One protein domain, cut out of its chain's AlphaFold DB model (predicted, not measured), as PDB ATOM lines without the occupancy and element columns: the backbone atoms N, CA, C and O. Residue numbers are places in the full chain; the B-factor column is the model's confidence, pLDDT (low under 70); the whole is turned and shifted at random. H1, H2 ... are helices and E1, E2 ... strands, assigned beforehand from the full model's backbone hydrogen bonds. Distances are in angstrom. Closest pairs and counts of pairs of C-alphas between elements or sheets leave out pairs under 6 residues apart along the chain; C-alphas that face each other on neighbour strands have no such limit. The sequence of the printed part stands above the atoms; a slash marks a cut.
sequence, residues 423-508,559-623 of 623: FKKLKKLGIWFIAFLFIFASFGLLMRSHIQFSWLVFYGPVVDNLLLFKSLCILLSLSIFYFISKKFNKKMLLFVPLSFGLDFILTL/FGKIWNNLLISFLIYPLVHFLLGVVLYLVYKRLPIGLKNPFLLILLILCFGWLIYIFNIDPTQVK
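Overview. This is residues 423 to 508 and 559 to 623 of the 623 residues of an uncharacterized protein of Candidatus Levybacteria bacterium RIFCSPLOWO2_01_FULL_36_13 (UniProt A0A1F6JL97). Two long helices, H6 and H7, run opposite ways from a tight link at one end; H3 packs on both of them, the kinked H1 packs on H7 with its residues 440 to 448 alone, H2 packs on H1, and the small strand hairpin E1 and E2 lies at the end far from the link of H6 and H7. H1, H6 and H7 form an up and down bundle, each helix running against the one before it in the chain. The printed part has 151 residues, in the order H1 E1 E2 H2 H3 H4 H5 H6 H7, mostly helix, with one antiparallel sheet ordered E1 - E2. It is compact, with a radius of gyration of the C-alphas of 16.2 A and spans of 54 by 42 by 23 A.

Arrangement. E1, residues 450 to 452, and E2, residues 455 to 458, form an antiparallel hairpin, with N 450 and O 457 3.0 A apart and N 457 and O 450 2.8 A apart, within hydrogen-bond range. Residues 457 to 458 of E2 also pair, antiparallel, with residues 621 to 622. H1, residues 429 to 448, has a kink of 68 degrees near residue 442. H2, residues 466 to 484, touches H1 at a shallow tilt of 29 degrees, opposite ways; their closest C-alphas, of Ala 435 and Leu 478, are 5.9 A apart. H3, residues 490 to 499, touches H1, closest at the C-alphas of Phe 438 and Pro 497, 4.5 A. Residues 577 to 585 of H6, residues 566 to 590, touch H3 at a steep tilt of 56 degrees, closest at Val 496 and Gly 581, C-alphas 4.0 A apart. Residues 607 to 615 of H7, residues 593 to 616, touch residues 440 to 448 of H1, closest at the C-alphas of Ala 441 and Leu 611, 6.1 A. H6 and H7 are close but not clearly touching, at a shallow tilt of 19 degrees. H4, residues 501 to 506, touches H7, closest at the C-alphas of Gly 501 and Cys 607, 3.5 A. H5, residues 560 to 563, touches H6, closest at the C-alphas of Trp 563 and Ser 569, 5.3 A. Every O i to N i+4 pair is within hydrogen-bond range in H2; the counts are 13 of 16 in H1, 3 of 6 in H3, 1 of 2 in H4, 19 of 21 in H6 and 18 of 20 in H7, and H5 is too short for such a pair.

Along the chain. H1 begins at C-alpha 429, (26.502, -23.677, 105.401), and is 24.3 A long; H2 is 26.8 A. H6 is 36.1 A long, and H7, 36.0 A, ends at C-alpha 616, (16.740, -23.651, 78.462).

Size, cuts and confidence. The C-alphas farthest apart, of Ser 454 and Pro 592, are 55.6 A apart. Residues 509 to 558 are not printed; C-alphas 508 and 559 are 12.3 A apart. Of the links printed whole, none is long. Residues 423 to 427 have pLDDT under 70.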
ATOM      1  N   PHE A 423      19.860 -26.156 110.059       57.78
ATOM      2  CA  PHE A 423      21.293 -26.236 109.785       57.78
ATOM      3  C   PHE A 423      22.084 -24.951 110.035       57.78
ATOM      4  O   PHE A 423      23.296 -25.039 110.261       57.78
ATOM      5  N   LYS A 424      21.430 -23.782 110.126       58.97
ATOM      6  CA  LYS A 424      22.038 -22.579 110.725       58.97
ATOM      7  C   LYS A 424      22.479 -22.860 112.166       58.97
ATOM      8  O   LYS A 424      23.559 -22.424 112.562       58.97
ATOM      9  N   LYS A 425      21.728 -23.689 112.908       60.91
ATOM     10  CA  LYS A 425      22.149 -24.199 114.226       60.91
ATOM     11  C   LYS A 425      23.362 -25.145 114.164       60.91
ATOM     12  O   LYS A 425      24.116 -25.210 115.126       60.91
ATOM     13  N   LEU A 426      23.601 -25.825 113.037       63.03
ATOM     14  CA  LEU A 426      24.679 -26.816 112.855       63.03
ATOM     15  C   LEU A 426      25.982 -26.252 112.241       63.03
ATOM     16  O   LEU A 426      26.920 -27.016 112.022       63.03
ATOM     17  N   LYS A 427      26.067 -24.944 111.938       65.38
ATOM     18  CA  LYS A 427      27.259 -24.247 111.381       65.38
ATOM     19  C   LYS A 427      27.880 -24.884 110.110       65.38
ATOM     20  O   LYS A 427      29.072 -24.730 109.854       65.38
ATOM     21  N   LYS A 428      27.092 -25.572 109.267       71.00
ATOM     22  CA  LYS A 428      27.566 -26.312 108.065       71.00
ATOM     23  C   LYS A 428      27.146 -25.712 106.708       71.00
ATOM     24  O   LYS A 428      27.034 -26.439 105.723       71.00
ATOM     25  N   LEU A 429      26.976 -24.391 106.611       75.12
ATOM     26  CA  LEU A 429      26.502 -23.677 105.401       75.12
ATOM     27  C   LEU A 429      27.233 -24.056 104.097       75.12
ATOM     28  O   LEU A 429      26.630 -24.152 103.035       75.12
ATOM     29  N   GLY A 430      28.535 -24.336 104.168       81.25
ATOM     30  CA  GLY A 430      29.323 -24.691 102.990       81.25
ATOM     31  C   GLY A 430      28.937 -26.009 102.309       81.25
ATOM     32  O   GLY A 430      29.157 -26.140 101.114       81.25
ATOM     33  N   ILE A 431      28.416 -26.982 103.057       86.50
ATOM     34  CA  ILE A 431      27.995 -28.283 102.510       86.50
ATOM     35  C   ILE A 431      26.613 -28.163 101.857       86.50
ATOM     36  O   ILE A 431      26.345 -28.842 100.873       86.50
ATOM     37  N   TRP A 432      25.776 -27.243 102.345       81.12
ATOM     38  CA  TRP A 432      24.458 -26.946 101.777       81.12
ATOM     39  C   TRP A 432      24.549 -26.382 100.379       81.12
ATOM     40  O   TRP A 432      23.873 -26.863  99.481       81.12
ATOM     41  N   PHE A 433      25.430 -25.404 100.191       86.56
ATOM     42  CA  PHE A 433      25.671 -24.851  98.869       86.56
ATOM     43  C   PHE A 433      26.058 -25.945  97.861       86.56
ATOM     44  O   PHE A 433      25.521 -25.990  96.761       86.56
ATOM     45  N   ILE A 434      26.922 -26.882  98.271       92.69
ATOM     46  CA  ILE A 434      27.332 -28.019  97.434       92.69
ATOM     47  C   ILE A 434      26.143 -28.949  97.148       92.69
ATOM     48  O   ILE A 434      25.955 -29.358  96.006       92.69
ATOM     49  N   ALA A 435      25.327 -29.261  98.158       91.38
ATOM     50  CA  ALA A 435      24.153 -30.116  97.997       91.38
ATOM     51  C   ALA A 435      23.082 -29.479  97.094       91.38
ATOM     52  O   ALA A 435      22.490 -30.172  96.276       91.38
ATOM     53  N   PHE A 436      22.862 -28.164  97.176       90.31
ATOM     54  CA  PHE A 436      21.974 -27.456  96.252       90.31
ATOM     55  C   PHE A 436      22.518 -27.457  94.827       90.31
ATOM     56  O   PHE A 436      21.762 -27.749  93.904       90.31
ATOM     57  N   LEU A 437      23.821 -27.203  94.642       91.50
ATOM     58  CA  LEU A 437      24.448 -27.292  93.319       91.50
ATOM     59  C   LEU A 437      24.248 -28.690  92.720       91.50
ATOM     60  O   LEU A 437      23.927 -28.812  91.545       91.50
ATOM     61  N   PHE A 438      24.359 -29.736  93.546       95.62
ATOM     62  CA  PHE A 438      24.067 -31.113  93.152       95.62
ATOM     63  C   PHE A 438      22.598 -31.324  92.771       95.62
ATOM     64  O   PHE A 438      22.332 -31.904  91.724       95.62
ATOM     65  N   ILE A 439      21.647 -30.835  93.574       93.44
ATOM     66  CA  ILE A 439      20.212 -30.963  93.279       93.44
ATOM     67  C   ILE A 439      19.879 -30.311  91.935       93.44
ATOM     68  O   ILE A 439      19.215 -30.934  91.113       93.44
ATOM     69  N   PHE A 440      20.356 -29.092  91.681       92.12
ATOM     70  CA  PHE A 440      20.086 -28.409  90.414       92.12
ATOM     71  C   PHE A 440      20.800 -29.066  89.228       92.12
ATOM     72  O   PHE A 440      20.197 -29.200  88.168       92.12
ATOM     73  N   ALA A 441      22.041 -29.529  89.397       94.31
ATOM     74  CA  ALA A 441      22.780 -30.181  88.317       94.31
ATOM     75  C   ALA A 441      22.229 -31.575  87.964       94.31
ATOM     76  O   ALA A 441      22.181 -31.930  86.790       94.31
ATOM     77  N   SER A 442      21.792 -32.346  88.967       94.81
ATOM     78  CA  SER A 442      21.334 -33.731  88.803       94.81
ATOM     79  C   SER A 442      19.827 -33.861  88.584       94.81
ATOM     80  O   SER A 442      19.386 -34.747  87.857       94.81
ATOM     81  N   PHE A 443      19.030 -33.021  89.247       94.44
ATOM     82  CA  PHE A 443      17.566 -33.101  89.273       94.44
ATOM     83  C   PHE A 443      16.899 -31.808  88.788       94.44
ATOM     84  O   PHE A 443      15.691 -31.652  88.950       94.44
ATOM     85  N   GLY A 444      17.646 -30.880  88.180       91.75
ATOM     86  CA  GLY A 444      17.121 -29.585  87.734       91.75
ATOM     87  C   GLY A 444      15.923 -29.697  86.791       91.75
ATOM     88  O   GLY A 444      14.954 -28.964  86.961       91.75
ATOM     89  N   LEU A 445      15.927 -30.675  85.876       93.31
ATOM     90  CA  LEU A 445      14.793 -30.931  84.980       93.31
ATOM     91  C   LEU A 445      13.531 -31.354  85.749       93.31
ATOM     92  O   LEU A 445      12.457 -30.822  85.490       93.31
ATOM     93  N   LEU A 446      13.659 -32.231  86.755       93.19
ATOM     94  CA  LEU A 446      12.546 -32.589  87.642       93.19
ATOM     95  C   LEU A 446      12.049 -31.368  88.426       93.19
ATOM     96  O   LEU A 446      10.846 -31.188  88.581       93.19
ATOM     97  N   MET A 447      12.964 -30.533  88.930       89.69
ATOM     98  CA  MET A 447      12.607 -29.334  89.696       89.69
ATOM     99  C   MET A 447      11.853 -28.309  88.842       89.69
ATOM    100  O   MET A 447      10.966 -27.635  89.367       89.69
ATOM    101  N   ARG A 448      12.169 -28.236  87.543       90.94
ATOM    102  CA  ARG A 448      11.525 -27.352  86.564       90.94
ATOM    103  C   ARG A 448      10.154 -27.851  86.094       90.94
ATOM    104  O   ARG A 448       9.310 -27.031  85.733       90.94
ATOM    105  N   SER A 449       9.913 -29.162  86.112       92.94
ATOM    106  CA  SER A 449       8.592 -29.734  85.822       92.94
ATOM    107  C   SER A 449       7.530 -29.142  86.751       92.94
ATOM    108  O   SER A 449       7.798 -28.951  87.936       92.94
ATOM    109  N   HIS A 450       6.338 -28.834  86.255       91.12
ATOM    110  CA  HIS A 450       5.293 -28.140  87.022       91.12
ATOM    111  C   HIS A 450       3.908 -28.409  86.431       91.12
ATOM    112  O   HIS A 450       3.790 -29.091  85.418       91.12
ATOM    113  N   ILE A 451       2.859 -27.890  87.068       89.00
ATOM    114  CA  ILE A 451       1.497 -27.950  86.531       89.00
ATOM    115  C   ILE A 451       1.158 -26.605  85.909       89.00
ATOM    116  O   ILE A 451       1.268 -25.573  86.569       89.00
ATOM    117  N   GLN A 452       0.713 -26.612  84.658       91.50
ATOM    118  CA  GLN A 452       0.233 -25.419  83.975       91.50
ATOM    119  C   GLN A 452      -0.901 -25.797  83.028       91.50
ATOM    120  O   GLN A 452      -0.845 -26.818  82.357       91.50
ATOM    121  N   PHE A 453      -1.957 -24.983  82.997       92.69
ATOM    122  CA  PHE A 453      -3.123 -25.176  82.125       92.69
ATOM    123  C   PHE A 453      -3.685 -26.607  82.088       92.69
ATOM    124  O   PHE A 453      -4.070 -27.111  81.035       92.69
ATOM    125  N   SER A 454      -3.794 -27.220  83.271       89.81
ATOM    126  CA  SER A 454      -4.314 -28.581  83.483       89.81
ATOM    127  C   SER A 454      -3.439 -29.703  82.918       89.81
ATOM    128  O   SER A 454      -3.914 -30.826  82.791       89.81
ATOM    129  N   TRP A 455      -2.167 -29.412  82.646       91.00
ATOM    130  CA  TRP A 455      -1.148 -30.385  82.270       91.00
ATOM    131  C   TRP A 455      -0.073 -30.491  83.345       91.00
ATOM    132  O   TRP A 455       0.378 -29.476  83.880       91.00
ATOM    133  N   LEU A 456       0.386 -31.711  83.613       92.50
ATOM    134  CA  LEU A 456       1.685 -31.951  84.235       92.50
ATOM    135  C   LEU A 456       2.762 -31.820  83.156       92.50
ATOM    136  O   LEU A 456       2.876 -32.678  82.285       92.50
ATOM    137  N   VAL A 457       3.548 -30.751  83.210       94.38
ATOM    138  CA  VAL A 457       4.589 -30.415  82.233       94.38
ATOM    139  C   VAL A 457       5.933 -30.945  82.716       94.38
ATOM    140  O   VAL A 457       6.418 -30.544  83.776       94.38
ATOM    141  N   PHE A 458       6.555 -31.826  81.932       94.94
ATOM    142  CA  PHE A 458       7.831 -32.453  82.261       94.94
ATOM    143  C   PHE A 458       8.958 -31.966  81.349       94.94
ATOM    144  O   PHE A 458       8.823 -31.964  80.129       94.94
ATOM    145  N   TYR A 459      10.098 -31.623  81.952       93.88
ATOM    146  CA  TYR A 459      11.348 -31.299  81.243       93.88
ATOM    147  C   TYR A 459      12.357 -32.459  81.253       93.88
ATOM    148  O   TYR A 459      13.450 -32.353  80.707       93.88
ATOM    149  N   GLY A 460      12.029 -33.550  81.944       92.12
ATOM    150  CA  GLY A 460      12.904 -34.694  82.165       92.12
ATOM    151  C   GLY A 460      12.084 -35.910  82.605       92.12
ATOM    152  O   GLY A 460      11.051 -36.176  81.993       92.12
ATOM    153  N   PRO A 461      12.490 -36.642  83.660       92.19
ATOM    154  CA  PRO A 461      11.787 -37.851  84.085       92.19
ATOM    155  C   PRO A 461      10.309 -37.614  84.392       92.19
ATOM    156  O   PRO A 461       9.949 -36.680  85.114       92.19
ATOM    157  N   VAL A 462       9.469 -38.509  83.877       92.25
ATOM    158  CA  VAL A 462       8.015 -38.452  84.032       92.25
ATOM    159  C   VAL A 462       7.590 -39.263  85.246       92.25
ATOM    160  O   VAL A 462       7.866 -40.458  85.336       92.25
ATOM    161  N   VAL A 463       6.900 -38.610  86.178       90.19
ATOM    162  CA  VAL A 463       6.463 -39.187  87.456       90.19
ATOM    163  C   VAL A 463       5.033 -38.755  87.761       90.19
ATOM    164  O   VAL A 463       4.677 -37.610  87.504       90.19
ATOM    165  N   ASP A 464       4.218 -39.646  88.323       84.69
ATOM    166  CA  ASP A 464       2.799 -39.341  88.560       84.69
ATOM    167  C   ASP A 464       2.596 -38.416  89.776       84.69
ATOM    168  O   ASP A 464       1.783 -37.502  89.726       84.69
ATOM    169  N   ASN A 465       3.395 -38.571  90.843       86.38
ATOM    170  CA  ASN A 465       3.351 -37.688  92.018       86.38
ATOM    171  C   ASN A 465       4.549 -36.727  92.044       86.38
ATOM    172  O   ASN A 465       5.526 -36.917  92.779       86.38
ATOM    173  N   LEU A 466       4.480 -35.696  91.202       87.69
ATOM    174  CA  LEU A 466       5.581 -34.758  90.980       87.69
ATOM    175  C   LEU A 466       6.079 -34.100  92.278       87.69
ATOM    176  O   LEU A 466       7.289 -34.038  92.513       87.69
ATOM    177  N   LEU A 467       5.171 -33.652  93.150       84.31
ATOM    178  CA  LEU A 467       5.533 -32.963  94.392       84.31
ATOM    179  C   LEU A 467       6.263 -33.886  95.379       84.31
ATOM    180  O   LEU A 467       7.258 -33.478  95.993       84.31
ATOM    181  N   LEU A 468       5.802 -35.133  95.518       86.12
ATOM    182  CA  LEU A 468       6.448 -36.125  96.375       86.12
ATOM    183  C   LEU A 468       7.870 -36.417  95.890       86.12
ATOM    184  O   LEU A 468       8.809 -36.374  96.685       86.12
ATOM    185  N   PHE A 469       8.051 -36.649  94.588       88.44
ATOM    186  CA  PHE A 469       9.369 -36.931  94.016       88.44
ATOM    187  C   PHE A 469      10.330 -35.747  94.154       88.44
ATOM    188  O   PHE A 469      11.482 -35.951  94.548       88.44
ATOM    189  N   LYS A 470       9.868 -34.508  93.923       89.38
ATOM    190  CA  LYS A 470      10.671 -33.300  94.185       89.38
ATOM    191  C   LYS A 470      11.120 -33.240  95.648       89.38
ATOM    192  O   LYS A 470      12.308 -33.069  95.929       89.38
ATOM    193  N   SER A 471      10.190 -33.447  96.578       85.62
ATOM    194  CA  SER A 471      10.457 -33.392  98.020       85.62
ATOM    195  C   SER A 471      11.447 -34.472  98.466       85.62
ATOM    196  O   SER A 471      12.401 -34.178  99.187       85.62
ATOM    197  N   LEU A 472      11.273 -35.709  97.988       88.81
ATOM    198  CA  LEU A 472      12.180 -36.823  98.269       88.81
ATOM    199  C   LEU A 472      13.585 -36.558  97.725       88.81
ATOM    200  O   LEU A 472      14.554 -36.734  98.461       88.81
ATOM    201  N   CYS A 473      13.714 -36.078  96.484       90.25
ATOM    202  CA  CYS A 473      15.019 -35.771  95.894       90.25
ATOM    203  C   CYS A 473      15.771 -34.705  96.700       90.25
ATOM    204  O   CYS A 473      16.971 -34.855  96.946       90.25
ATOM    205  N   ILE A 474      15.075 -33.661  97.159       89.00
ATOM    206  CA  ILE A 474      15.658 -32.607  97.999       89.00
ATOM    207  C   ILE A 474      16.101 -33.186  99.350       89.00
ATOM    208  O   ILE A 474      17.272 -33.070  99.716       89.00
ATOM    209  N   LEU A 475      15.199 -33.850 100.080       87.19
ATOM    210  CA  LEU A 475      15.478 -34.374 101.421       87.19
ATOM    211  C   LEU A 475      16.591 -35.430 101.420       87.19
ATOM    212  O   LEU A 475      17.485 -35.382 102.271       87.19
ATOM    213  N   LEU A 476      16.568 -36.354 100.456       90.88
ATOM    214  CA  LEU A 476      17.592 -37.386 100.308       90.88
ATOM    215  C   LEU A 476      18.945 -36.768  99.965       90.88
ATOM    216  O   LEU A 476      19.930 -37.086 100.628       90.88
ATOM    217  N   SER A 477      19.004 -35.838  99.007       91.62
ATOM    218  CA  SER A 477      20.262 -35.181  98.625       91.62
ATOM    219  C   SER A 477      20.889 -34.436  99.803       91.62
ATOM    220  O   SER A 477      22.071 -34.613 100.101       91.62
ATOM    221  N   LEU A 478      20.094 -33.654 100.538       88.62
ATOM    222  CA  LEU A 478      20.565 -32.918 101.713       88.62
ATOM    223  C   LEU A 478      21.067 -33.864 102.815       88.62
ATOM    224  O   LEU A 478      22.136 -33.640 103.392       88.62
ATOM    225  N   SER A 479      20.336 -34.952 103.066       88.25
ATOM    226  CA  SER A 479      20.707 -35.966 104.058       88.25
ATOM    227  C   SER A 479      22.000 -36.690 103.673       88.25
ATOM    228  O   SER A 479      22.922 -36.792 104.485       88.25
ATOM    229  N   ILE A 480      22.112 -37.135 102.419       91.25
ATOM    230  CA  ILE A 480      23.291 -37.825 101.882       91.25
ATOM    231  C   ILE A 480      24.529 -36.937 102.013       91.25
ATOM    232  O   ILE A 480      25.531 -37.361 102.594       91.25
ATOM    233  N   PHE A 481      24.464 -35.680 101.561       91.56
ATOM    234  CA  PHE A 481      25.596 -34.758 101.674       91.56
ATOM    235  C   PHE A 481      25.957 -34.454 103.131       91.56
ATOM    236  O   PHE A 481      27.142 -34.348 103.461       91.56
ATOM    237  N   TYR A 482      24.977 -34.386 104.036       87.75
ATOM    238  CA  TYR A 482      25.251 -34.251 105.464       87.75
ATOM    239  C   TYR A 482      26.036 -35.447 106.023       87.75
ATOM    240  O   TYR A 482      27.067 -35.238 106.673       87.75
ATOM    241  N   PHE A 483      25.602 -36.683 105.763       90.00
ATOM    242  CA  PHE A 483      26.283 -37.877 106.275       90.00
ATOM    243  C   PHE A 483      27.654 -38.086 105.630       90.00
ATOM    244  O   PHE A 483      28.637 -38.298 106.342       90.00
ATOM    245  N   ILE A 484      27.760 -37.933 104.309       90.88
ATOM    246  CA  ILE A 484      29.024 -38.075 103.578       90.88
ATOM    247  C   ILE A 484      30.034 -37.002 104.017       90.88
ATOM    248  O   ILE A 484      31.224 -37.302 104.128       90.88
ATOM    249  N   SER A 485      29.589 -35.794 104.391       89.56
ATOM    250  CA  SER A 485      30.477 -34.751 104.933       89.56
ATOM    251  C   SER A 485      31.186 -35.118 106.237       89.56
ATOM    252  O   SER A 485      32.134 -34.437 106.622       89.56
ATOM    253  N   LYS A 486      30.739 -36.167 106.944       88.25
ATOM    254  CA  LYS A 486      31.452 -36.690 108.117       88.25
ATOM    255  C   LYS A 486      32.702 -37.485 107.724       88.25
ATOM    256  O   LYS A 486      33.632 -37.558 108.513       88.25
ATOM    257  N   LYS A 487      32.719 -38.067 106.519       88.88
ATOM    258  CA  LYS A 487      33.801 -38.928 106.015       88.88
ATOM    259  C   LYS A 487      34.681 -38.232 104.972       88.88
ATOM    260  O   LYS A 487      35.873 -38.513 104.894       88.88
ATOM    261  N   PHE A 488      34.116 -37.320 104.184       88.62
ATOM    262  CA  PHE A 488      34.810 -36.627 103.100       88.62
ATOM    263  C   PHE A 488      34.922 -35.127 103.368       88.62
ATOM    264  O   PHE A 488      34.017 -34.502 103.922       88.62
ATOM    265  N   ASN A 489      36.039 -34.527 102.945       88.94
ATOM    266  CA  ASN A 489      36.249 -33.095 103.124       88.94
ATOM    267  C   ASN A 489      35.390 -32.263 102.150       88.94
ATOM    268  O   ASN A 489      35.033 -32.698 101.054       88.94
ATOM    269  N   LYS A 490      35.095 -31.014 102.537       88.94
ATOM    270  CA  LYS A 490      34.266 -30.089 101.744       88.94
ATOM    271  C   LYS A 490      34.810 -29.868 100.325       88.94
ATOM    272  O   LYS A 490      34.029 -29.753  99.389       88.94
ATOM    273  N   LYS A 491      36.139 -29.804 100.166       89.88
ATOM    274  CA  LYS A 491      36.779 -29.597  98.857       89.88
ATOM    275  C   LYS A 491      36.496 -30.755  97.901       89.88
ATOM    276  O   LYS A 491      36.159 -30.486  96.763       89.88
ATOM    277  N   MET A 492      36.588 -32.003  98.357       93.75
ATOM    278  CA  MET A 492      36.262 -33.180  97.550       93.75
ATOM    279  C   MET A 492      34.783 -33.200  97.175       93.75
ATOM    280  O   MET A 492      34.454 -33.414  96.013       93.75
ATOM    281  N   LEU A 493      33.898 -32.893  98.129       94.81
ATOM    282  CA  LEU A 493      32.460 -32.880  97.866       94.81
ATOM    283  C   LEU A 493      32.049 -31.828  96.835       94.81
ATOM    284  O   LEU A 493      31.088 -32.059  96.115       94.81
ATOM    285  N   LEU A 494      32.783 -30.717  96.715       95.88
ATOM    286  CA  LEU A 494      32.541 -29.716  95.673       95.88
ATOM    287  C   LEU A 494      32.750 -30.281  94.257       95.88
ATOM    288  O   LEU A 494      32.063 -29.850  93.339       95.88
ATOM    289  N   PHE A 495      33.637 -31.262  94.065       97.50
ATOM    290  CA  PHE A 495      33.862 -31.862  92.743       97.50
ATOM    291  C   PHE A 495      32.699 -32.734  92.265       97.50
ATOM    292  O   PHE A 495      32.594 -32.971  91.067       97.50
ATOM    293  N   VAL A 496      31.823 -33.197  93.165       97.00
ATOM    294  CA  VAL A 496      30.652 -34.005  92.791       97.00
ATOM    295  C   VAL A 496      29.691 -33.211  91.906       97.00
ATOM    296  O   VAL A 496      29.480 -33.626  90.774       97.00
ATOM    297  N   PRO A 497      29.134 -32.067  92.334       96.44
ATOM    298  CA  PRO A 497      28.235 -31.320  91.469       96.44
ATOM    299  C   PRO A 497      28.968 -30.634  90.301       96.44
ATOM    300  O   PRO A 497      28.377 -30.461  89.242       96.44
ATOM    301  N   LEU A 498      30.269 -30.330  90.427       97.50
ATOM    302  CA  LEU A 498      31.070 -29.828  89.301       97.50
ATOM    303  C   LEU A 498      31.289 -30.867  88.191       97.50
ATOM    304  O   LEU A 498      31.525 -30.481  87.048       97.50
ATOM    305  N   SER A 499      31.218 -32.167  88.495       97.81
ATOM    306  CA  SER A 499      31.415 -33.210  87.483       97.81
ATOM    307  C   SER A 499      30.296 -33.228  86.439       97.81
ATOM    308  O   SER A 499      30.551 -33.615  85.304       97.81
ATOM    309  N   PHE A 500      29.093 -32.750  86.779       97.19
ATOM    310  CA  PHE A 500      27.987 -32.572  85.828       97.19
ATOM    311  C   PHE A 500      28.310 -31.541  84.742       97.19
ATOM    312  O   PHE A 500      27.749 -31.595  83.658       97.19
ATOM    313  N   GLY A 501      29.276 -30.643  84.965       95.75
ATOM    314  CA  GLY A 501      29.761 -29.761  83.906       95.75
ATOM    315  C   GLY A 501      30.327 -30.511  82.695       95.75
ATOM    316  O   GLY A 501      30.282 -29.998  81.581       95.75
ATOM    317  N   LEU A 502      30.818 -31.741  82.874       95.69
ATOM    318  CA  LEU A 502      31.292 -32.563  81.757       95.69
ATOM    319  C   LEU A 502      30.166 -32.911  80.775       95.69
ATOM    320  O   LEU A 502      30.425 -33.052  79.582       95.69
ATOM    321  N   ASP A 503      28.920 -32.964  81.239       95.75
ATOM    322  CA  ASP A 503      27.768 -33.242  80.386       95.75
ATOM    323  C   ASP A 503      27.491 -32.098  79.419       95.75
ATOM    324  O   ASP A 503      27.097 -32.347  78.282       95.75
ATOM    325  N   PHE A 504      27.803 -30.856  79.807       93.94
ATOM    326  CA  PHE A 504      27.766 -29.728  78.882       93.94
ATOM    327  C   PHE A 504      28.679 -29.971  77.679       93.94
ATOM    328  O   PHE A 504      28.274 -29.710  76.550       93.94
ATOM    329  N   ILE A 505      29.861 -30.566  77.885       91.19
ATOM    330  CA  ILE A 505      30.742 -30.949  76.774       91.19
ATOM    331  C   ILE A 505      30.042 -31.975  75.886       91.19
ATOM    332  O   ILE A 505      30.087 -31.821  74.676       91.19
ATOM    333  N   LEU A 506      29.347 -32.972  76.442       92.00
ATOM    334  CA  LEU A 506      28.641 -33.993  75.655       92.00
ATOM    335  C   LEU A 506      27.503 -33.422  74.790       92.00
ATOM    336  O   LEU A 506      27.134 -34.036  73.788       92.00
ATOM    337  N   THR A 507      26.974 -32.240  75.126       88.75
ATOM    338  CA  THR A 507      25.949 -31.571  74.308       88.75
ATOM    339  C   THR A 507      26.490 -30.976  73.005       88.75
ATOM    340  O   THR A 507      25.691 -30.697  72.109       88.75
ATOM    341  N   LEU A 508      27.810 -30.801  72.854       87.94
ATOM    342  CA  LEU A 508      28.413 -30.061  71.735       87.94
ATOM    343  C   LEU A 508      28.841 -30.948  70.545       87.94
ATOM    344  O   LEU A 508      28.512 -30.579  69.415       87.94
ATOM    345  N   PHE A 559      20.716 -37.684  75.747       91.12
ATOM    346  CA  PHE A 559      20.395 -37.661  77.170       91.12
ATOM    347  C   PHE A 559      18.968 -38.153  77.490       91.12
ATOM    348  O   PHE A 559      18.716 -38.574  78.616       91.12
ATOM    349  N   GLY A 560      18.050 -38.208  76.516       89.94
ATOM    350  CA  GLY A 560      16.722 -38.804  76.696       89.94
ATOM    351  C   GLY A 560      16.784 -40.251  77.188       89.94
ATOM    352  O   GLY A 560      15.942 -40.671  77.972       89.94
ATOM    353  N   LYS A 561      17.840 -41.002  76.844       90.31
ATOM    354  CA  LYS A 561      18.064 -42.356  77.387       90.31
ATOM    355  C   LYS A 561      18.286 -42.376  78.904       90.31
ATOM    356  O   LYS A 561      17.998 -43.384  79.542       90.31
ATOM    357  N   ILE A 562      18.806 -41.285  79.467       93.12
ATOM    358  CA  ILE A 562      18.996 -41.106  80.909       93.12
ATOM    359  C   ILE A 562      17.666 -40.689  81.536       93.12
ATOM    360  O   ILE A 562      17.204 -41.331  82.474       93.12
ATOM    361  N   TRP A 563      17.032 -39.647  80.999       91.94
ATOM    362  CA  TRP A 563      15.854 -39.030  81.614       91.94
ATOM    363  C   TRP A 563      14.583 -39.875  81.498       91.94
ATOM    364  O   TRP A 563      13.763 -39.866  82.410       91.94
ATOM    365  N   ASN A 564      14.445 -40.665  80.432       89.75
ATOM    366  CA  ASN A 564      13.265 -41.506  80.210       89.75
ATOM    367  C   ASN A 564      13.282 -42.794  81.052       89.75
ATOM    368  O   ASN A 564      12.331 -43.571  81.008       89.75
ATOM    369  N   ASN A 565      14.349 -43.046  81.818       93.44
ATOM    370  CA  ASN A 565      14.453 -44.195  82.705       93.44
ATOM    371  C   ASN A 565      14.627 -43.729  84.155       93.44
ATOM    372  O   ASN A 565      15.661 -43.176  84.524       93.44
ATOM    373  N   LEU A 566      13.628 -44.005  84.996       92.50
ATOM    374  CA  LEU A 566      13.607 -43.568  86.395       92.50
ATOM    375  C   LEU A 566      14.807 -44.096  87.197       92.50
ATOM    376  O   LEU A 566      15.419 -43.341  87.949       92.50
ATOM    377  N   LEU A 567      15.184 -45.367  87.015       93.44
ATOM    378  CA  LEU A 567      16.324 -45.968  87.713       93.44
ATOM    379  C   LEU A 567      17.633 -45.283  87.308       93.44
ATOM    380  O   LEU A 567      18.467 -44.961  88.159       93.44
ATOM    381  N   ILE A 568      17.804 -45.041  86.006       95.12
ATOM    382  CA  ILE A 568      19.003 -44.377  85.498       95.12
ATOM    383  C   ILE A 568      19.045 -42.938  86.008       95.12
ATOM    384  O   ILE A 568      20.045 -42.549  86.606       95.12
ATOM    385  N   SER A 569      17.965 -42.173  85.845       93.81
ATOM    386  CA  SER A 569      17.932 -40.756  86.206       93.81
ATOM    387  C   SER A 569      18.086 -40.497  87.705       93.81
ATOM    388  O   SER A 569      18.712 -39.506  88.074       93.81
ATOM    389  N   PHE A 570      17.509 -41.339  88.572       93.69
ATOM    390  CA  PHE A 570      17.488 -41.081  90.017       93.69
ATOM    391  C   PHE A 570      18.596 -41.775  90.808       93.69
ATOM    392  O   PHE A 570      18.918 -41.312  91.901       93.69
ATOM    393  N   LEU A 571      19.194 -42.849  90.283       93.50
ATOM    394  CA  LEU A 571      20.229 -43.602  90.999       93.50
ATOM    395  C   LEU A 571      21.549 -43.658  90.237       93.50
ATOM    396  O   LEU A 571      22.573 -43.214  90.755       93.50
ATOM    397  N   ILE A 572      21.538 -44.194  89.016       96.31
ATOM    398  CA  ILE A 572      22.781 -44.493  88.289       96.31
ATOM    399  C   ILE A 572      23.486 -43.202  87.876       96.31
ATOM    400  O   ILE A 572      24.679 -43.049  88.118       96.31
ATOM    401  N   TYR A 573      22.754 -42.257  87.295       95.94
ATOM    402  CA  TYR A 573      23.300 -41.002  86.799       95.94
ATOM    403  C   TYR A 573      23.941 -40.154  87.919       95.94
ATOM    404  O   TYR A 573      25.134 -39.850  87.813       95.94
ATOM    405  N   PRO A 574      23.270 -39.882  89.060       96.44
ATOM    406  CA  PRO A 574      23.919 -39.199  90.176       96.44
ATOM    407  C   PRO A 574      25.120 -39.965  90.760       96.44
ATOM    408  O   PRO A 574      26.106 -39.347  91.170       96.44
ATOM    409  N   LEU A 575      25.075 -41.305  90.786       96.31
ATOM    410  CA  LEU A 575      26.180 -42.138  91.272       96.31
ATOM    411  C   LEU A 575      27.413 -42.052  90.361       96.31
ATOM    412  O   LEU A 575      28.531 -41.918  90.862       96.31
ATOM    413  N   VAL A 576      27.225 -42.084  89.040       97.12
ATOM    414  CA  VAL A 576      28.306 -41.895  88.059       97.12
ATOM    415  C   VAL A 576      28.993 -40.551  88.294       97.12
ATOM    416  O   VAL A 576      30.218 -40.502  88.404       97.12
ATOM    417  N   HIS A 577      28.228 -39.475  88.485       97.56
ATOM    418  CA  HIS A 577      28.791 -38.153  88.768       97.56
ATOM    419  C   HIS A 577      29.461 -38.041  90.138       97.56
ATOM    420  O   HIS A 577      30.449 -37.311  90.282       97.56
ATOM    421  N   PHE A 578      28.998 -38.792  91.138       96.50
ATOM    422  CA  PHE A 578      29.706 -38.914  92.409       96.50
ATOM    423  C   PHE A 578      31.090 -39.548  92.217       96.50
ATOM    424  O   PHE A 578      32.091 -38.993  92.678       96.50
ATOM    425  N   LEU A 579      31.168 -40.667  91.488       97.06
ATOM    426  CA  LEU A 579      32.430 -41.347  91.179       97.06
ATOM    427  C   LEU A 579      33.360 -40.462  90.338       97.06
ATOM    428  O   LEU A 579      34.538 -40.326  90.668       97.06
ATOM    429  N   LEU A 580      32.833 -39.789  89.312       97.25
ATOM    430  CA  LEU A 580      33.590 -38.816  88.519       97.25
ATOM    431  C   LEU A 580      34.108 -37.665  89.385       97.25
ATOM    432  O   LEU A 580      35.265 -37.278  89.252       97.25
ATOM    433  N   GLY A 581      33.307 -37.162  90.326       96.88
ATOM    434  CA  GLY A 581      33.739 -36.145  91.284       96.88
ATOM    435  C   GLY A 581      34.925 -36.601  92.140       96.88
ATOM    436  O   GLY A 581      35.871 -35.837  92.346       96.88
ATOM    437  N   VAL A 582      34.933 -37.865  92.587       95.94
ATOM    438  CA  VAL A 582      36.089 -38.466  93.281       95.94
ATOM    439  C   VAL A 582      37.319 -38.463  92.369       95.94
ATOM    440  O   VAL A 582      38.385 -38.014  92.791       95.94
ATOM    441  N   VAL A 583      37.178 -38.923  91.123       97.31
ATOM    442  CA  VAL A 583      38.279 -38.987  90.148       97.31
ATOM    443  C   VAL A 583      38.841 -37.593  89.854       97.31
ATOM    444  O   VAL A 583      40.050 -37.390  89.965       97.31
ATOM    445  N   LEU A 584      37.985 -36.608  89.571       97.38
ATOM    446  CA  LEU A 584      38.387 -35.219  89.319       97.38
ATOM    447  C   LEU A 584      39.128 -34.614  90.517       97.38
ATOM    448  O   LEU A 584      40.124 -33.911  90.341       97.38
ATOM    449  N   TYR A 585      38.704 -34.929  91.742       97.31
ATOM    450  CA  TYR A 585      39.412 -34.500  92.946       97.31
ATOM    451  C   TYR A 585      40.800 -35.152  93.090       97.31
ATOM    452  O   TYR A 585      41.755 -34.492  93.516       97.31
ATOM    453  N   LEU A 586      40.944 -36.434  92.734       96.38
ATOM    454  CA  LEU A 586      42.243 -37.117  92.730       96.38
ATOM    455  C   LEU A 586      43.193 -36.517  91.687       96.38
ATOM    456  O   LEU A 586      44.368 -36.305  91.995       96.38
ATOM    457  N   VAL A 587      42.684 -36.177  90.500       96.31
ATOM    458  CA  VAL A 587      43.437 -35.440  89.472       96.31
ATOM    459  C   VAL A 587      43.860 -34.076  90.011       96.31
ATOM    460  O   VAL A 587      45.050 -33.763  90.025       96.31
ATOM    461  N   TYR A 588      42.922 -33.305  90.567       96.62
ATOM    462  CA  TYR A 588      43.191 -31.994  91.159       96.62
ATOM    463  C   TYR A 588      44.294 -32.032  92.226       96.62
ATOM    464  O   TYR A 588      45.132 -31.131  92.300       96.62
ATOM    465  N   LYS A 589      44.334 -33.083  93.055       95.94
ATOM    466  CA  LYS A 589      45.391 -33.260  94.060       95.94
ATOM    467  C   LYS A 589      46.783 -33.390  93.447       95.94
ATOM    468  O   LYS A 589      47.727 -32.870  94.041       95.94
ATOM    469  N   ARG A 590      46.892 -34.063  92.298       96.12
ATOM    470  CA  ARG A 590      48.151 -34.328  91.586       96.12
ATOM    471  C   ARG A 590      48.602 -33.172  90.688       96.12
ATOM    472  O   ARG A 590      49.750 -33.170  90.261       96.12
ATOM    473  N   LEU A 591      47.737 -32.191  90.412       95.50
ATOM    474  CA  LEU A 591      48.096 -31.036  89.587       95.50
ATOM    475  C   LEU A 591      49.147 -30.129  90.266       95.50
ATOM    476  O   LEU A 591      49.084 -29.925  91.486       95.50
ATOM    477  N   PRO A 592      50.056 -29.507  89.491       96.00
ATOM    478  CA  PRO A 592      50.904 -28.407  89.953       96.00
ATOM    479  C   PRO A 592      50.082 -27.245  90.525       96.00
ATOM    480  O   PRO A 592      48.974 -26.972  90.061       96.00
ATOM    481  N   ILE A 593      50.632 -26.515  91.502       93.25
ATOM    482  CA  ILE A 593      49.935 -25.413  92.198       93.25
ATOM    483  C   ILE A 593      49.383 -24.367  91.216       93.25
ATOM    484  O   ILE A 593      48.229 -23.965  91.357       93.25
ATOM    485  N   GLY A 594      50.151 -24.004  90.182       93.81
ATOM    486  CA  GLY A 594      49.723 -23.044  89.156       93.81
ATOM    487  C   GLY A 594      48.534 -23.503  88.300       93.81
ATOM    488  O   GLY A 594      47.797 -22.665  87.795       93.81
ATOM    489  N   LEU A 595      48.290 -24.816  88.180       95.06
ATOM    490  CA  LEU A 595      47.206 -25.379  87.358       95.06
ATOM    491  C   LEU A 595      45.930 -25.695  88.151       95.06
ATOM    492  O   LEU A 595      44.875 -25.914  87.558       95.06
ATOM    493  N   LYS A 596      45.984 -25.673  89.488       94.31
ATOM    494  CA  LYS A 596      44.829 -25.977  90.350       94.31
ATOM    495  C   LYS A 596      43.678 -24.987  90.181       94.31
ATOM    496  O   LYS A 596      42.531 -25.410  90.037       94.31
ATOM    497  N   ASN A 597      43.972 -23.686  90.185       93.50
ATOM    498  CA  ASN A 597      42.950 -22.646  90.030       93.50
ATOM    499  C   ASN A 597      42.340 -22.637  88.615       93.50
ATOM    500  O   ASN A 597      41.113 -22.670  88.529       93.50
ATOM    501  N   PRO A 598      43.133 -22.678  87.521       96.44
ATOM    502  CA  PRO A 598      42.592 -22.830  86.169       96.44
ATOM    503  C   PRO A 598      41.687 -24.055  86.015       96.44
ATOM    504  O   PRO A 598      40.597 -23.946  85.462       96.44
ATOM    505  N   PHE A 599      42.089 -25.208  86.557       96.06
ATOM    506  CA  PHE A 599      41.289 -26.431  86.486       96.06
ATOM    507  C   PHE A 599      39.923 -26.286  87.171       96.06
ATOM    508  O   PHE A 599      38.897 -26.650  86.600       96.06
ATOM    509  N   LEU A 600      39.894 -25.715  88.380       94.75
ATOM    510  CA  LEU A 600      38.642 -25.433  89.088       94.75
ATOM    511  C   LEU A 600      37.764 -24.431  88.336       94.75
ATOM    512  O   LEU A 600      36.550 -24.622  88.275       94.75
ATOM    513  N   LEU A 601      38.364 -23.388  87.761       95.81
ATOM    514  CA  LEU A 601      37.646 -22.386  86.978       95.81
ATOM    515  C   LEU A 601      36.975 -23.015  85.750       95.81
ATOM    516  O   LEU A 601      35.803 -22.752  85.503       95.81
ATOM    517  N   ILE A 602      37.679 -23.894  85.030       96.69
ATOM    518  CA  ILE A 602      37.124 -24.623  83.881       96.69
ATOM    519  C   ILE A 602      35.919 -25.466  84.309       96.69
ATOM    520  O   ILE A 602      34.858 -25.367  83.699       96.69
ATOM    521  N   LEU A 603      36.041 -26.252  85.383       96.44
ATOM    522  CA  LEU A 603      34.928 -27.067  85.879       96.44
ATOM    523  C   LEU A 603      33.722 -26.220  86.312       96.44
ATOM    524  O   LEU A 603      32.583 -26.622  86.090       96.44
ATOM    525  N   LEU A 604      33.956 -25.044  86.902       95.38
ATOM    526  CA  LEU A 604      32.891 -24.103  87.257       95.38
ATOM    527  C   LEU A 604      32.177 -23.553  86.021       95.38
ATOM    528  O   LEU A 604      30.948 -23.549  85.997       95.38
ATOM    529  N   ILE A 605      32.924 -23.138  84.994       96.19
ATOM    530  CA  ILE A 605      32.360 -22.653  83.724       96.19
ATOM    531  C   ILE A 605      31.512 -23.746  83.072       96.19
ATOM    532  O   ILE A 605      30.380 -23.494  82.670       96.19
ATOM    533  N   LEU A 606      32.030 -24.973  83.020       96.56
ATOM    534  CA  LEU A 606      31.322 -26.120  82.463       96.56
ATOM    535  C   LEU A 606      30.046 -26.450  83.248       96.56
ATOM    536  O   LEU A 606      28.991 -26.660  82.655       96.56
ATOM    537  N   CYS A 607      30.115 -26.451  84.582       94.81
ATOM    538  CA  CYS A 607      28.949 -26.670  85.435       94.81
ATOM    539  C   CYS A 607      27.891 -25.579  85.235       94.81
ATOM    540  O   CYS A 607      26.699 -25.872  85.205       94.81
ATOM    541  N   PHE A 608      28.313 -24.324  85.082       95.00
ATOM    542  CA  PHE A 608      27.403 -23.221  84.800       95.00
ATOM    543  C   PHE A 608      26.753 -23.361  83.417       95.00
ATOM    544  O   PHE A 608      25.540 -23.205  83.301       95.00
ATOM    545  N   GLY A 609      27.527 -23.749  82.397       93.56
ATOM    546  CA  GLY A 609      27.008 -24.082  81.069       93.56
ATOM    547  C   GLY A 609      25.965 -25.203  81.109       93.56
ATOM    548  O   GLY A 609      24.911 -25.080  80.491       93.56
ATOM    549  N   TRP A 610      26.203 -26.252  81.903       95.31
ATOM    550  CA  TRP A 610      25.239 -27.339  82.109       95.31
ATOM    551  C   TRP A 610      23.935 -26.862  82.760       95.31
ATOM    552  O   TRP A 610      22.847 -27.219  82.311       95.31
ATOM    553  N   LEU A 611      24.024 -26.019  83.791       92.12
ATOM    554  CA  LEU A 611      22.838 -25.458  84.436       92.12
ATOM    555  C   LEU A 611      22.036 -24.588  83.461       92.12
ATOM    556  O   LEU A 611      20.825 -24.760  83.363       92.12
ATOM    557  N   ILE A 612      22.700 -23.712  82.697       93.06
ATOM    558  CA  ILE A 612      22.049 -22.917  81.642       93.06
ATOM    559  C   ILE A 612      21.345 -23.829  80.636       93.06
ATOM    560  O   ILE A 612      20.195 -23.580  80.284       93.06
ATOM    561  N   TYR A 613      22.011 -24.897  80.196       92.25
ATOM    562  CA  TYR A 613      21.429 -25.872  79.278       92.25
ATOM    563  C   TYR A 613      20.137 -26.488  79.845       92.25
ATOM    564  O   TYR A 613      19.106 -26.452  79.180       92.25
ATOM    565  N   ILE A 614      20.142 -26.948  81.101       91.88
ATOM    566  CA  ILE A 614      18.951 -27.481  81.792       91.88
ATOM    567  C   ILE A 614      17.808 -26.457  81.866       91.88
ATOM    568  O   ILE A 614      16.641 -26.808  81.663       91.88
ATOM    569  N   PHE A 615      18.118 -25.192  82.157       88.56
ATOM    570  CA  PHE A 615      17.107 -24.135  82.269       88.56
ATOM    571  C   PHE A 615      16.519 -23.696  80.925       88.56
ATOM    572  O   PHE A 615      15.434 -23.123  80.919       88.56
ATOM    573  N   ASN A 616      17.183 -24.011  79.810       90.44
ATOM    574  CA  ASN A 616      16.740 -23.651  78.462       90.44
ATOM    575  C   ASN A 616      16.146 -24.821  77.663       90.44
ATOM    576  O   ASN A 616      15.690 -24.607  76.547       90.44
ATOM    577  N   ILE A 617      16.137 -26.048  78.199       92.38
ATOM    578  CA  ILE A 617      15.501 -27.207  77.544       92.38
ATOM    579  C   ILE A 617      13.988 -26.973  77.366       92.38
ATOM    580  O   ILE A 617      13.335 -26.464  78.271       92.38
ATOM    581  N   ASP A 618      13.408 -27.349  76.234       94.81
ATOM    582  CA  ASP A 618      11.950 -27.323  76.063       94.81
ATOM    583  C   ASP A 618      11.270 -28.482  76.824       94.81
ATOM    584  O   ASP A 618      11.917 -29.497  77.107       94.81
ATOM    585  N   PRO A 619       9.979 -28.366  77.185       94.88
ATOM    586  CA  PRO A 619       9.229 -29.492  77.729       94.88
ATOM    587  C   PRO A 619       9.310 -30.709  76.802       94.88
ATOM    588  O   PRO A 619       9.186 -30.592  75.586       94.88
ATOM    589  N   THR A 620       9.491 -31.893  77.377       92.50
ATOM    590  CA  THR A 620       9.611 -33.144  76.614       92.50
ATOM    591  C   THR A 620       8.313 -33.934  76.595       92.50
ATOM    592  O   THR A 620       8.104 -34.755  75.706       92.50
ATOM    593  N   GLN A 621       7.456 -33.741  77.601       93.69
ATOM    594  CA  GLN A 621       6.199 -34.465  77.725       93.69
ATOM    595  C   GLN A 621       5.196 -33.696  78.582       93.69
ATOM    596  O   GLN A 621       5.570 -32.974  79.508       93.69
ATOM    597  N   VAL A 622       3.915 -33.923  78.307       92.81
ATOM    598  CA  VAL A 622       2.800 -33.503  79.153       92.81
ATOM    599  C   VAL A 622       1.911 -34.702  79.506       92.81
ATOM    600  O   VAL A 622       1.836 -35.657  78.727       92.81
ATOM    601  N   LYS A 623       1.287 -34.688  80.688       88.44
ATOM    602  CA  LYS A 623       0.289 -35.679  81.134       88.44
ATOM    603  C   LYS A 623      -0.977 -35.015  81.646       88.44
ATOM    604  O   LYS A 623      -0.847 -33.918  82.245       88.44
TER     605      LYS A 623